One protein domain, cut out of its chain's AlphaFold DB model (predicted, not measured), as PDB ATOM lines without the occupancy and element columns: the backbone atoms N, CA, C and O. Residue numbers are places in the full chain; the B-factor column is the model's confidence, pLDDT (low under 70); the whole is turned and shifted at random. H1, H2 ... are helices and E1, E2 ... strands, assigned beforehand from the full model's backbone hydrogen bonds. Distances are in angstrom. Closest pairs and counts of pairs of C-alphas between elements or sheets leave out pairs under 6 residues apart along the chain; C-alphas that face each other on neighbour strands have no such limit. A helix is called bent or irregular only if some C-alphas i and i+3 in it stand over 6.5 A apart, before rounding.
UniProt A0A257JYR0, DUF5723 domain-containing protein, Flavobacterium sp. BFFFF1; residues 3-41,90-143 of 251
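This is residues 3 to 41 and 90 to 143 of the 251 residues of the protein "DUF5723 domain-containing protein" of Flavobacterium sp. BFFFF1 (UniProt A0A257JYR0). A twisted, bent antiparallel sheet of E1 to E5 makes a wall, with the short helix H2 packed on one face and E6 at the far end of E5. The printed part has 93 residues with six named strands and two named helices, in the order E1 E2 E3 E4 H1 H2 E5 E6, class mixed. The sheet is branched: E2 neighbours E1, E3 and E4, and E3 also neighbours E5. The whole is compact, with a radius of gyration of the C-alphas of 14.2 A, and spans 41 by 27 by 22 A.

Start with E1, residues 3 to 11, which bends by 84 degrees at residue 6. It forms a hairpin with E2, residues 18 to 30; find N 4 and O 25 2.8 A apart. On the other side of E2 look for E3, residues 93 to 100, antiparallel to it, N 26 and O 97 2.8 A apart, and E4, residues 106 to 108, also antiparallel, N 19 and O 107 2.8 A apart. H1, residues 109 to 112, only grazes the sheet and is too short for an O i to N i+4 pair. H2, residues 118 to 125, has every such pair within hydrogen-bond range and is on the sheet at a height of 6.0 A; its closest C-alphas to E2 are Leu 118 and Tyr 30, 6.8 A. E5, residues 133 to 139, is antiparallel to E3, N 96 and O 137 2.9 A apart. It runs on into E6, residues 141 to 143, which pairs with no named strand.

Find C-alpha 3 at (240.878, 132.336, 87.848), where E1 begins its 19.2 A. E2 covers 25.9 A, E3 21.9 A, E5 17.2 A and H2 10.6 A; E4, H1 and E6 are shorter. E6 ends at C-alpha 143, (259.928, 123.665, 94.239).

C-alphas 13 and 143 are farthest apart, 45.7 A. Residues 42 to 89 are not printed, a gap of 20.5 A between C-alphas 41 and 90. Of the links printed whole, none is long. Confidence is under 70 at residues 31 to 41, 90 to 91 and 142.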
ATOM      1  N   ALA A   3     241.127 131.786  89.176       84.19
ATOM      2  CA  ALA A   3     240.878 132.336  87.848       84.19
ATOM      3  C   ALA A   3     241.368 133.789  87.776       84.19
ATOM      4  O   ALA A   3     241.097 134.580  88.679       84.19
ATOM      5  N   GLY A   4     242.102 134.123  86.718       87.12
ATOM      6  CA  GLY A   4     242.592 135.465  86.406       87.12
ATOM      7  C   GLY A   4     242.031 135.963  85.077       87.12
ATOM      8  O   GLY A   4     241.628 135.163  84.232       87.12
ATOM      9  N   ASP A   5     241.998 137.285  84.902       90.12
ATOM     10  CA  ASP A   5     241.548 137.956  83.671       90.12
ATOM     11  C   ASP A   5     240.156 137.514  83.185       90.12
ATOM     12  O   ASP A   5     239.898 137.418  81.984       90.12
ATOM     13  N   PHE A   6     239.255 137.218  84.128       92.31
ATOM     14  CA  PHE A   6     237.914 136.751  83.803       92.31
ATOM     15  C   PHE A   6     237.063 137.863  83.173       92.31
ATOM     16  O   PHE A   6     236.885 138.943  83.738       92.31
ATOM     17  N   SER A   7     236.472 137.555  82.026       93.25
ATOM     18  CA  SER A   7     235.440 138.329  81.340       93.25
ATOM     19  C   SER A   7     234.377 137.351  80.857       93.25
ATOM     20  O   SER A   7     234.735 136.276  80.397       93.25
ATOM     21  N   GLY A   8     233.088 137.673  80.960       91.69
ATOM     22  CA  GLY A   8     232.018 136.787  80.496       91.69
ATOM     23  C   GLY A   8     230.640 137.218  80.976       91.69
ATOM     24  O   GLY A   8     230.502 138.190  81.719       91.69
ATOM     25  N   THR A   9     229.604 136.508  80.542       92.31
ATOM     26  CA  THR A   9     228.219 136.736  80.981       92.31
ATOM     27  C   THR A   9     227.622 135.437  81.495       92.31
ATOM     28  O   THR A   9     227.722 134.409  80.830       92.31
ATOM     29  N   ILE A  10     226.998 135.488  82.672       91.38
ATOM     30  CA  ILE A  10     226.208 134.381  83.210       91.38
ATOM     31  C   ILE A  10     224.739 134.691  82.933       91.38
ATOM     32  O   ILE A  10     224.237 135.745  83.322       91.38
ATOM     33  N   ASP A  11     224.078 133.780  82.233       89.81
ATOM     34  CA  ASP A  11     222.671 133.846  81.873       89.81
ATOM     35  C   ASP A  11     221.872 132.857  82.733       89.81
ATOM     36  O   ASP A  11     222.271 131.707  82.895       89.81
ATOM     37  N   TYR A  12     220.748 133.317  83.282       88.19
ATOM     38  CA  TYR A  12     219.840 132.539  84.135       88.19
ATOM     39  C   TYR A  12     218.476 132.291  83.470       88.19
ATOM     40  O   TYR A  12     217.564 131.750  84.095       88.19
ATOM     41  N   SER A  13     218.295 132.715  82.218       80.06
ATOM     42  CA  SER A  13     217.004 132.690  81.521       80.06
ATOM     43  C   SER A  13     216.424 131.283  81.325       80.06
ATOM     44  O   SER A  13     215.208 131.137  81.218       80.06
ATOM     45  N   SER A  14     217.265 130.247  81.338       71.38
ATOM     46  CA  SER A  14     216.879 128.832  81.232       71.38
ATOM     47  C   SER A  14     216.614 128.135  82.574       71.38
ATOM     48  O   SER A  14     216.405 126.926  82.585       71.38
ATOM     49  N   GLY A  15     216.645 128.851  83.703       78.50
ATOM     50  CA  GLY A  15     216.547 128.272  85.053       78.50
ATOM     51  C   GLY A  15     217.879 127.730  85.586       78.50
ATOM     52  O   GLY A  15     218.169 127.894  86.767       78.50
ATOM     53  N   ASP A  16     218.720 127.193  84.702       85.56
ATOM     54  CA  ASP A  16     220.105 126.825  85.002       85.56
ATOM     55  C   ASP A  16     221.077 127.976  84.686       85.56
ATOM     56  O   ASP A  16     220.903 128.649  83.663       85.56
ATOM     57  N   PRO A  17     222.116 128.204  85.515       90.69
ATOM     58  CA  PRO A  17     223.152 129.192  85.240       90.69
ATOM     59  C   PRO A  17     224.061 128.739  84.088       90.69
ATOM     60  O   PRO A  17     224.759 127.728  84.181       90.69
ATOM     61  N   VAL A  18     224.106 129.522  83.012       92.06
ATOM     62  CA  VAL A  18     224.903 129.234  81.811       92.06
ATOM     63  C   VAL A  18     225.921 130.345  81.568       92.06
ATOM     64  O   VAL A  18     225.560 131.510  81.416       92.06
ATOM     65  N   LEU A  19     227.203 129.992  81.478       92.62
ATOM     66  CA  LEU A  19     228.271 130.919  81.110       92.62
ATOM     67  C   LEU A  19     228.356 131.059  79.583       92.62
ATOM     68  O   LEU A  19     228.340 130.064  78.857       92.62
ATOM     69  N   ARG A  20     228.458 132.297  79.092       92.75
ATOM     70  CA  ARG A  20     228.550 132.649  77.666       92.75
ATOM     71  C   ARG A  20     229.616 133.716  77.426       92.75
ATOM     72  O   ARG A  20     229.851 134.563  78.290       92.75
ATOM     73  N   ASN A  21     230.200 133.702  76.222       92.38
ATOM     74  CA  ASN A  21     231.148 134.718  75.739       92.38
ATOM     75  C   ASN A  21     232.256 135.038  76.760       92.38
ATOM     76  O   ASN A  21     232.490 136.201  77.093       92.38
ATOM     77  N   ALA A  22     232.863 133.994  77.324       94.12
ATOM     78  CA  ALA A  22     233.790 134.115  78.432       94.12
ATOM     79  C   ALA A  22     235.252 133.890  78.037       94.12
ATOM     80  O   ALA A  22     235.566 133.059  77.188       94.12
ATOM     81  N   LYS A  23     236.149 134.613  78.704       94.81
ATOM     82  CA  LYS A  23     237.599 134.448  78.647       94.81
ATOM     83  C   LYS A  23     238.159 134.432  80.055       94.81
ATOM     84  O   LYS A  23     237.707 135.216  80.884       94.81
ATOM     85  N   ALA A  24     239.120 133.557  80.320       94.44
ATOM     86  CA  ALA A  24     239.812 133.504  81.604       94.44
ATOM     87  C   ALA A  24     241.098 132.683  81.517       94.44
ATOM     88  O   ALA A  24     241.208 131.757  80.714       94.44
ATOM     89  N   ASN A  25     242.027 132.964  82.421       92.25
ATOM     90  CA  ASN A  25     243.104 132.053  82.776       92.25
ATOM     91  C   ASN A  25     242.666 131.275  84.017       92.25
ATOM     92  O   ASN A  25     242.442 131.878  85.062       92.25
ATOM     93  N   VAL A  26     242.522 129.958  83.920       90.12
ATOM     94  CA  VAL A  26     242.070 129.094  85.016       90.12
ATOM     95  C   VAL A  26     243.231 128.215  85.457       90.12
ATOM     96  O   VAL A  26     243.800 127.489  84.651       90.12
ATOM     97  N   ASN A  27     243.576 128.255  86.739       88.62
ATOM     98  CA  ASN A  27     244.550 127.357  87.342       88.62
ATOM     99  C   ASN A  27     243.840 126.357  88.258       88.62
ATOM    100  O   ASN A  27     243.148 126.744  89.207       88.62
ATOM    101  N   ILE A  28     244.067 125.070  88.013       84.31
ATOM    102  CA  ILE A  28     243.672 123.980  88.903       84.31
ATOM    103  C   ILE A  28     244.951 123.355  89.441       84.31
ATOM    104  O   ILE A  28     245.764 122.850  88.675       84.31
ATOM    105  N   ALA A  29     245.126 123.396  90.758       77.88
ATOM    106  CA  ALA A  29     246.260 122.784  91.431       77.88
ATOM    107  C   ALA A  29     245.766 121.918  92.590       77.88
ATOM    108  O   ALA A  29     245.031 122.411  93.451       77.88
ATOM    109  N   TYR A  30     246.172 120.650  92.602       72.50
ATOM    110  CA  TYR A  30     245.893 119.689  93.662       72.50
ATOM    111  C   TYR A  30     247.070 118.731  93.867       72.50
ATOM    112  O   TYR A  30     247.804 118.395  92.939       72.50
ATOM    113  N   SER A  31     247.265 118.294  95.109       68.62
ATOM    114  CA  SER A  31     248.126 117.146  95.404       68.62
ATOM    115  C   SER A  31     247.279 115.892  95.282       68.62
ATOM    116  O   SER A  31     246.145 115.905  95.745       68.62
ATOM    117  N   GLY A  32     247.771 114.820  94.665       63.66
ATOM    118  CA  GLY A  32     246.882 113.703  94.338       63.66
ATOM    119  C   GLY A  32     246.579 112.724  95.457       63.66
ATOM    120  O   GLY A  32     246.024 111.670  95.189       63.66
ATOM    121  N   ASN A  33     246.900 113.074  96.701       59.03
ATOM    122  CA  ASN A  33     246.186 112.504  97.847       59.03
ATOM    123  C   ASN A  33     244.837 113.224  98.070       59.03
ATOM    124  O   ASN A  33     243.952 112.681  98.694       59.03
ATOM    125  N   PHE A  34     244.647 114.423  97.517       58.47
ATOM    126  CA  PHE A  34     243.390 115.185  97.521       58.47
ATOM    127  C   PHE A  34     242.682 115.161  96.155       58.47
ATOM    128  O   PHE A  34     241.792 115.973  95.907       58.47
ATOM    129  N   ALA A  35     243.119 114.286  95.239       58.72
ATOM    130  CA  ALA A  35     242.509 114.141  93.914       58.72
ATOM    131  C   ALA A  35     241.161 113.417  93.964       58.72
ATOM    132  O   ALA A  35     240.337 113.672  93.091       58.72
ATOM    133  N   ASP A  36     240.954 112.559  94.968       58.38
ATOM    134  CA  ASP A  36     239.849 111.596  94.983       58.38
ATOM    135  C   ASP A  36     238.745 111.950  96.002       58.38
ATOM    136  O   ASP A  36     237.612 111.508  95.843       58.38
ATOM    137  N   SER A  37     239.030 112.749  97.045       59.59
ATOM    138  CA  SER A  37     238.024 113.174  98.037       59.59
ATOM    139  C   SER A  37     238.503 114.340  98.915       59.59
ATOM    140  O   SER A  37     239.643 114.364  99.375       59.59
ATOM    141  N   PHE A  38     237.617 115.296  99.221       59.28
ATOM    142  CA  PHE A  38     237.880 116.364 100.205       59.28
ATOM    143  C   PHE A  38     237.658 115.935 101.670       59.28
ATOM    144  O   PHE A  38     237.849 116.745 102.580       59.28
ATOM    145  N   THR A  39     237.214 114.697 101.919       58.62
ATOM    146  CA  THR A  39     236.651 114.285 103.221       58.62
ATOM    147  C   THR A  39     237.500 113.284 104.004       58.62
ATOM    148  O   THR A  39     237.276 113.109 105.204       58.62
ATOM    149  N   GLU A  40     238.513 112.669 103.389       56.81
ATOM    150  CA  GLU A  40     239.336 111.668 104.067       56.81
ATOM    151  C   GLU A  40     240.535 112.277 104.806       56.81
ATOM    152  O   GLU A  40     241.401 112.954 104.256       56.81
ATOM    153  N   SER A  41     240.594 112.022 106.116       55.88
ATOM    154  CA  SER A  41     241.648 112.536 107.005       55.88
ATOM    155  C   SER A  41     243.002 111.822 106.818       55.88
ATOM    156  O   SER A  41     244.047 112.358 107.187       55.88
ATOM    157  N   ASP A  90     253.763 111.990  91.231       63.62
ATOM    158  CA  ASP A  90     253.063 111.683  89.978       63.62
ATOM    159  C   ASP A  90     251.547 111.895  90.115       63.62
ATOM    160  O   ASP A  90     250.827 111.952  89.126       63.62
ATOM    161  N   LYS A  91     251.064 112.027  91.357       61.88
ATOM    162  CA  LYS A  91     249.678 112.347  91.665       61.88
ATOM    163  C   LYS A  91     249.418 113.857  91.793       61.88
ATOM    164  O   LYS A  91     248.269 114.273  91.775       61.88
ATOM    165  N   ASN A  92     250.441 114.698  91.977       70.19
ATOM    166  CA  ASN A  92     250.229 116.149  92.007       70.19
ATOM    167  C   ASN A  92     249.950 116.643  90.594       70.19
ATOM    168  O   ASN A  92     250.674 116.281  89.673       70.19
ATOM    169  N   LYS A  93     248.992 117.552  90.452       74.38
ATOM    170  CA  LYS A  93     248.739 118.255  89.203       74.38
ATOM    171  C   LYS A  93     248.585 119.743  89.457       74.38
ATOM    172  O   LYS A  93     247.866 120.156  90.362       74.38
ATOM    173  N   SER A  94     249.253 120.553  88.648       81.88
ATOM    174  CA  SER A  94     248.995 121.981  88.491       81.88
ATOM    175  C   SER A  94     248.839 122.250  87.006       81.88
ATOM    176  O   SER A  94     249.818 122.199  86.262       81.88
ATOM    177  N   ILE A  95     247.606 122.492  86.582       86.31
ATOM    178  CA  ILE A  95     247.237 122.668  85.184       86.31
ATOM    179  C   ILE A  95     246.690 124.074  84.992       86.31
ATOM    180  O   ILE A  95     245.851 124.546  85.766       86.31
ATOM    181  N   ASN A  96     247.161 124.740  83.944       88.94
ATOM    182  CA  ASN A  96     246.614 126.011  83.498       88.94
ATOM    183  C   ASN A  96     245.781 125.803  82.240       88.94
ATOM    184  O   ASN A  96     246.293 125.339  81.223       88.94
ATOM    185  N   TYR A  97     244.532 126.243  82.285       91.31
ATOM    186  CA  TYR A  97     243.640 126.321  81.145       91.31
ATOM    187  C   TYR A  97     243.456 127.772  80.726       91.31
ATOM    188  O   TYR A  97     243.311 128.670  81.555       91.31
ATOM    189  N   ARG A  98     243.389 127.994  79.420       94.12
ATOM    190  CA  ARG A  98     242.865 129.224  78.843       94.12
ATOM    191  C   ARG A  98     241.442 128.957  78.383       94.12
ATOM    192  O   ARG A  98     241.234 128.142  77.487       94.12
ATOM    193  N   LEU A  99     240.489 129.638  79.005       94.50
ATOM    194  CA  LEU A  99     239.102 129.705  78.568       94.50
ATOM    195  C   LEU A  99     238.987 130.773  77.478       94.50
ATOM    196  O   LEU A  99     239.387 131.918  77.700       94.50
ATOM    197  N   ASP A 100     238.446 130.410  76.320       95.00
ATOM    198  CA  ASP A 100     238.174 131.332  75.213       95.00
ATOM    199  C   ASP A 100     236.908 130.891  74.468       95.00
ATOM    200  O   ASP A 100     236.954 130.111  73.517       95.00
ATOM    201  N   MET A 101     235.756 131.357  74.950       93.62
ATOM    202  CA  MET A 101     234.448 131.046  74.381       93.62
ATOM    203  C   MET A 101     234.028 132.117  73.382       93.62
ATOM    204  O   MET A 101     234.015 133.313  73.684       93.62
ATOM    205  N   ASN A 102     233.583 131.679  72.212       88.56
ATOM    206  CA  ASN A 102     232.899 132.537  71.257       88.56
ATOM    207  C   ASN A 102     231.417 132.746  71.643       88.56
ATOM    208  O   ASN A 102     230.878 132.093  72.535       88.56
ATOM    209  N   ALA A 103     230.729 133.647  70.935       84.25
ATOM    210  CA  ALA A 103     229.338 134.010  71.227       84.25
ATOM    211  C   ALA A 103     228.319 132.861  71.057       84.25
ATOM    212  O   ALA A 103     227.202 132.958  71.562       84.25
ATOM    213  N   THR A 104     228.682 131.789  70.345       86.00
ATOM    214  CA  THR A 104     227.811 130.625  70.105       86.00
ATOM    215  C   THR A 104     228.032 129.491  71.103       86.00
ATOM    216  O   THR A 104     227.182 128.613  71.223       86.00
ATOM    217  N   GLN A 105     229.147 129.518  71.832       90.06
ATOM    218  CA  GLN A 105     229.485 128.533  72.850       90.06
ATOM    219  C   GLN A 105     228.842 128.893  74.192       90.06
ATOM    220  O   GLN A 105     228.658 130.063  74.542       90.06
ATOM    221  N   SER A 106     228.511 127.861  74.957       90.56
ATOM    222  CA  SER A 106     227.929 127.981  76.289       90.56
ATOM    223  C   SER A 106     228.412 126.850  77.180       90.56
ATOM    224  O   SER A 106     228.560 125.732  76.701       90.56
ATOM    225  N   LEU A 107     228.595 127.141  78.465       91.44
ATOM    226  CA  LEU A 107     228.970 126.172  79.490       91.44
ATOM    227  C   LEU A 107     227.878 126.156  80.558       91.44
ATOM    228  O   LEU A 107     227.606 127.193  81.168       91.44
ATOM    229  N   ASN A 108     227.244 125.006  80.775       90.94
ATOM    230  CA  ASN A 108     226.278 124.861  81.856       90.94
ATOM    231  C   ASN A 108     227.038 124.749  83.183       90.94
ATOM    232  O   ASN A 108     227.751 123.777  83.420       90.94
ATOM    233  N   LEU A 109     226.892 125.742  84.063       89.19
ATOM    234  CA  LEU A 109     227.631 125.768  85.326       89.19
ATOM    235  C   LEU A 109     227.142 124.697  86.312       89.19
ATOM    236  O   LEU A 109     227.881 124.340  87.225       89.19
ATOM    237  N   ASN A 110     225.957 124.116  86.094       90.06
ATOM    238  CA  ASN A 110     225.487 122.981  86.885       90.06
ATOM    239  C   ASN A 110     226.286 121.696  86.636       90.06
ATOM    240  O   ASN A 110     226.222 120.789  87.464       90.06
ATOM    241  N   GLU A 111     227.064 121.605  85.550       88.06
ATOM    242  CA  GLU A 111     227.962 120.465  85.315       88.06
ATOM    243  C   GLU A 111     228.973 120.286  86.455       88.06
ATOM    244  O   GLU A 111     229.379 119.160  86.734       88.06
ATOM    245  N   PHE A 112     229.320 121.371  87.155       88.94
ATOM    246  CA  PHE A 112     230.242 121.361  88.289       88.94
ATOM    247  C   PHE A 112     229.576 121.033  89.635       88.94
ATOM    248  O   PHE A 112     230.289 120.799  90.606       88.94
ATOM    249  N   ASN A 113     228.240 120.982  89.731       86.44
ATOM    250  CA  ASN A 113     227.542 120.773  91.013       86.44
ATOM    251  C   ASN A 113     227.805 119.394  91.633       86.44
ATOM    252  O   ASN A 113     227.716 119.249  92.848       86.44
ATOM    253  N   ASN A 114     228.119 118.400  90.800       82.19
ATOM    254  CA  ASN A 114     228.425 117.036  91.229       82.19
ATOM    255  C   ASN A 114     229.936 116.760  91.264       82.19
ATOM    256  O   ASN A 114     230.333 115.604  91.374       82.19
ATOM    257  N   ALA A 115     230.778 117.783  91.093       84.06
ATOM    258  CA  ALA A 115     232.215 117.610  91.221       84.06
ATOM    259  C   ALA A 115     232.562 117.480  92.708       84.06
ATOM    260  O   ALA A 115     232.439 118.439  93.474       84.06
ATOM    261  N   GLU A 116     232.996 116.292  93.116       82.06
ATOM    262  CA  GLU A 116     233.370 115.989  94.500       82.06
ATOM    263  C   GLU A 116     234.876 116.151  94.728       82.06
ATOM    264  O   GLU A 116     235.360 116.053  95.857       82.06
ATOM    265  N   SER A 117     235.619 116.447  93.661       80.06
ATOM    266  CA  SER A 117     237.064 116.613  93.672       80.06
ATOM    267  C   SER A 117     237.562 117.593  92.602       80.06
ATOM    268  O   SER A 117     236.851 117.977  91.671       80.06
ATOM    269  N   LEU A 118     238.830 118.008  92.710       82.38
ATOM    270  CA  LEU A 118     239.478 118.826  91.675       82.38
ATOM    271  C   LEU A 118     239.790 118.024  90.398       82.38
ATOM    272  O   LEU A 118     239.927 118.635  89.336       82.38
ATOM    273  N   SER A 119     239.858 116.692  90.487       81.44
ATOM    274  CA  SER A 119     240.007 115.815  89.322       81.44
ATOM    275  C   SER A 119     238.700 115.709  88.524       81.44
ATOM    276  O   SER A 119     238.741 115.728  87.295       81.44
ATOM    277  N   ASP A 120     237.536 115.743  89.184       86.44
ATOM    278  CA  ASP A 120     236.230 115.822  88.509       86.44
ATOM    279  C   ASP A 120     236.076 117.129  87.729       86.44
ATOM    280  O   ASP A 120     235.602 117.135  86.592       86.44
ATOM    281  N   ILE A 121     236.518 118.247  88.318       88.00
ATOM    282  CA  ILE A 121     236.528 119.545  87.634       88.00
ATOM    283  C   ILE A 121     237.438 119.478  86.404       88.00
ATOM    284  O   ILE A 121     237.012 119.873  85.323       88.00
ATOM    285  N   GLU A 122     238.658 118.945  86.534       87.31
ATOM    286  CA  GLU A 122     239.564 118.721  85.397       87.31
ATOM    287  C   GLU A 122     238.907 117.859  84.309       87.31
ATOM    288  O   GLU A 122     238.968 118.203  83.128       87.31
ATOM    289  N   ALA A 123     238.226 116.777  84.694       88.75
ATOM    290  CA  ALA A 123     237.522 115.903  83.766       88.75
ATOM    291  C   ALA A 123     236.401 116.636  83.018       88.75
ATOM    292  O   ALA A 123     236.234 116.397  81.825       88.75
ATOM    293  N   ILE A 124     235.663 117.541  83.677       90.75
ATOM    294  CA  ILE A 124     234.648 118.404  83.045       90.75
ATOM    295  C   ILE A 124     235.298 119.371  82.047       90.75
ATOM    296  O   ILE A 124     234.801 119.514  80.929       90.75
ATOM    297  N   LEU A 125     236.412 120.017  82.413       90.94
ATOM    298  CA  LEU A 125     237.103 120.963  81.526       90.94
ATOM    299  C   LEU A 125     237.665 120.285  80.269       90.94
ATOM    300  O   LEU A 125     237.652 120.884  79.199       90.94
ATOM    301  N   ASN A 126     238.118 119.037  80.395       89.75
ATOM    302  CA  ASN A 126     238.717 118.259  79.309       89.75
ATOM    303  C   ASN A 126     237.705 117.503  78.436       89.75
ATOM    304  O   ASN A 126     238.108 116.760  77.535       89.75
ATOM    305  N   ARG A 127     236.396 117.654  78.678       91.31
ATOM    306  CA  ARG A 127     235.392 116.979  77.848       91.31
ATOM    307  C   ARG A 127     235.428 117.502  76.405       91.31
ATOM    308  O   ARG A 127     235.579 118.708  76.208       91.31
ATOM    309  N   PRO A 128     235.234 116.643  75.386       87.06
ATOM    310  CA  PRO A 128     235.249 117.061  73.981       87.06
ATOM    311  C   PRO A 128     234.261 118.190  73.641       87.06
ATOM    312  O   PRO A 128     234.546 119.024  72.781       87.06
ATOM    313  N   GLU A 129     233.112 118.235  74.316       87.25
ATOM    314  CA  GLU A 129     232.103 119.293  74.197       87.25
ATOM    315  C   GLU A 129     232.571 120.657  74.734       87.25
ATOM    316  O   GLU A 129     232.110 121.694  74.255       87.25
ATOM    317  N   ASN A 130     233.544 120.668  75.648       89.12
ATOM    318  CA  ASN A 130     234.104 121.854  76.294       89.12
ATOM    319  C   ASN A 130     235.408 122.318  75.615       89.12
ATOM    320  O   ASN A 130     236.343 122.794  76.258       89.12
ATOM    321  N   ASN A 131     235.456 122.244  74.280       88.25
ATOM    322  CA  ASN A 131     236.625 122.559  73.438       88.25
ATOM    323  C   ASN A 131     237.126 124.022  73.478       88.25
ATOM    324  O   ASN A 131     238.038 124.393  72.739       88.25
ATOM    325  N   PHE A 132     236.514 124.862  74.307       92.12
ATOM    326  CA  PHE A 132     236.894 126.246  74.577       92.12
ATOM    327  C   PHE A 132     237.836 126.384  75.784       92.12
ATOM    328  O   PHE A 132     238.293 127.494  76.067       92.12
ATOM    329  N   PHE A 133     238.158 125.287  76.473       92.06
ATOM    330  CA  PHE A 133     239.298 125.211  77.382       92.06
ATOM    331  C   PHE A 133     240.512 124.651  76.640       92.06
ATOM    332  O   PHE A 133     240.465 123.583  76.038       92.06
ATOM    333  N   THR A 134     241.623 125.382  76.667       92.00
ATOM    334  CA  THR A 134     242.908 124.912  76.133       92.00
ATOM    335  C   THR A 134     243.904 124.782  77.268       92.00
ATOM    336  O   THR A 134     244.217 125.781  77.915       92.00
ATOM    337  N   GLU A 135     244.429 123.583  77.491       90.56
ATOM    338  CA  GLU A 135     245.569 123.401  78.384       90.56
ATOM    339  C   GLU A 135     246.785 124.169  77.843       90.56
ATOM    340  O   GLU A 135     247.153 124.059  76.675       90.56
ATOM    341  N   THR A 136     247.394 124.987  78.693       87.00
ATOM    342  CA  THR A 136     248.561 125.814  78.352       87.00
ATOM    343  C   THR A 136     249.835 125.353  79.052       87.00
ATOM    344  O   THR A 136     250.929 125.623  78.559       87.00
ATOM    345  N   SER A 137     249.709 124.656  80.183       82.00
ATOM    346  CA  SER A 137     250.828 124.030  80.887       82.00
ATOM    347  C   SER A 137     250.335 123.051  81.950       82.00
ATOM    348  O   SER A 137     249.398 123.388  82.676       82.00
ATOM    349  N   GLU A 138     251.071 121.961  82.147       78.69
ATOM    350  CA  GLU A 138     250.935 121.032  83.271       78.69
ATOM    351  C   GLU A 138     252.276 120.924  84.020       78.69
ATOM    352  O   GLU A 138     253.349 120.865  83.415       78.69
ATOM    353  N   SER A 139     252.230 120.928  85.353       73.19
ATOM    354  CA  SER A 139     253.378 120.627  86.211       73.19
ATOM    355  C   SER A 139     252.950 119.771  87.394       73.19
ATOM    356  O   SER A 139     252.001 120.105  88.101       73.19
ATOM    357  N   THR A 140     253.698 118.705  87.653       72.56
ATOM    358  CA  THR A 140     253.519 117.807  88.808       72.56
ATOM    359  C   THR A 140     254.526 118.094  89.930       72.56
ATOM    360  O   THR A 140     254.371 117.664  91.077       72.56
ATOM    361  N   ASP A 141     255.542 118.899  89.619       72.75
ATOM    362  CA  ASP A 141     256.607 119.278  90.533       72.75
ATOM    363  C   ASP A 141     256.377 120.695  91.063       72.75
ATOM    364  O   ASP A 141     256.162 121.639  90.297       72.75
ATOM    365  N   PHE A 142     256.513 120.876  92.378       69.88
ATOM    366  CA  PHE A 142     256.618 122.206  92.973       69.88
ATOM    367  C   PHE A 142     257.886 122.332  93.816       69.88
ATOM    368  O   PHE A 142     258.191 121.508  94.681       69.88
ATOM    369  N   LYS A 143     258.676 123.373  93.537       76.19
ATOM    370  CA  LYS A 143     259.928 123.665  94.239       76.19
ATOM    371  C   LYS A 143     259.717 124.820  95.213       76.19
ATOM    372  O   LYS A 143     259.430 125.941  94.800       76.19
TER     373      LYS A 143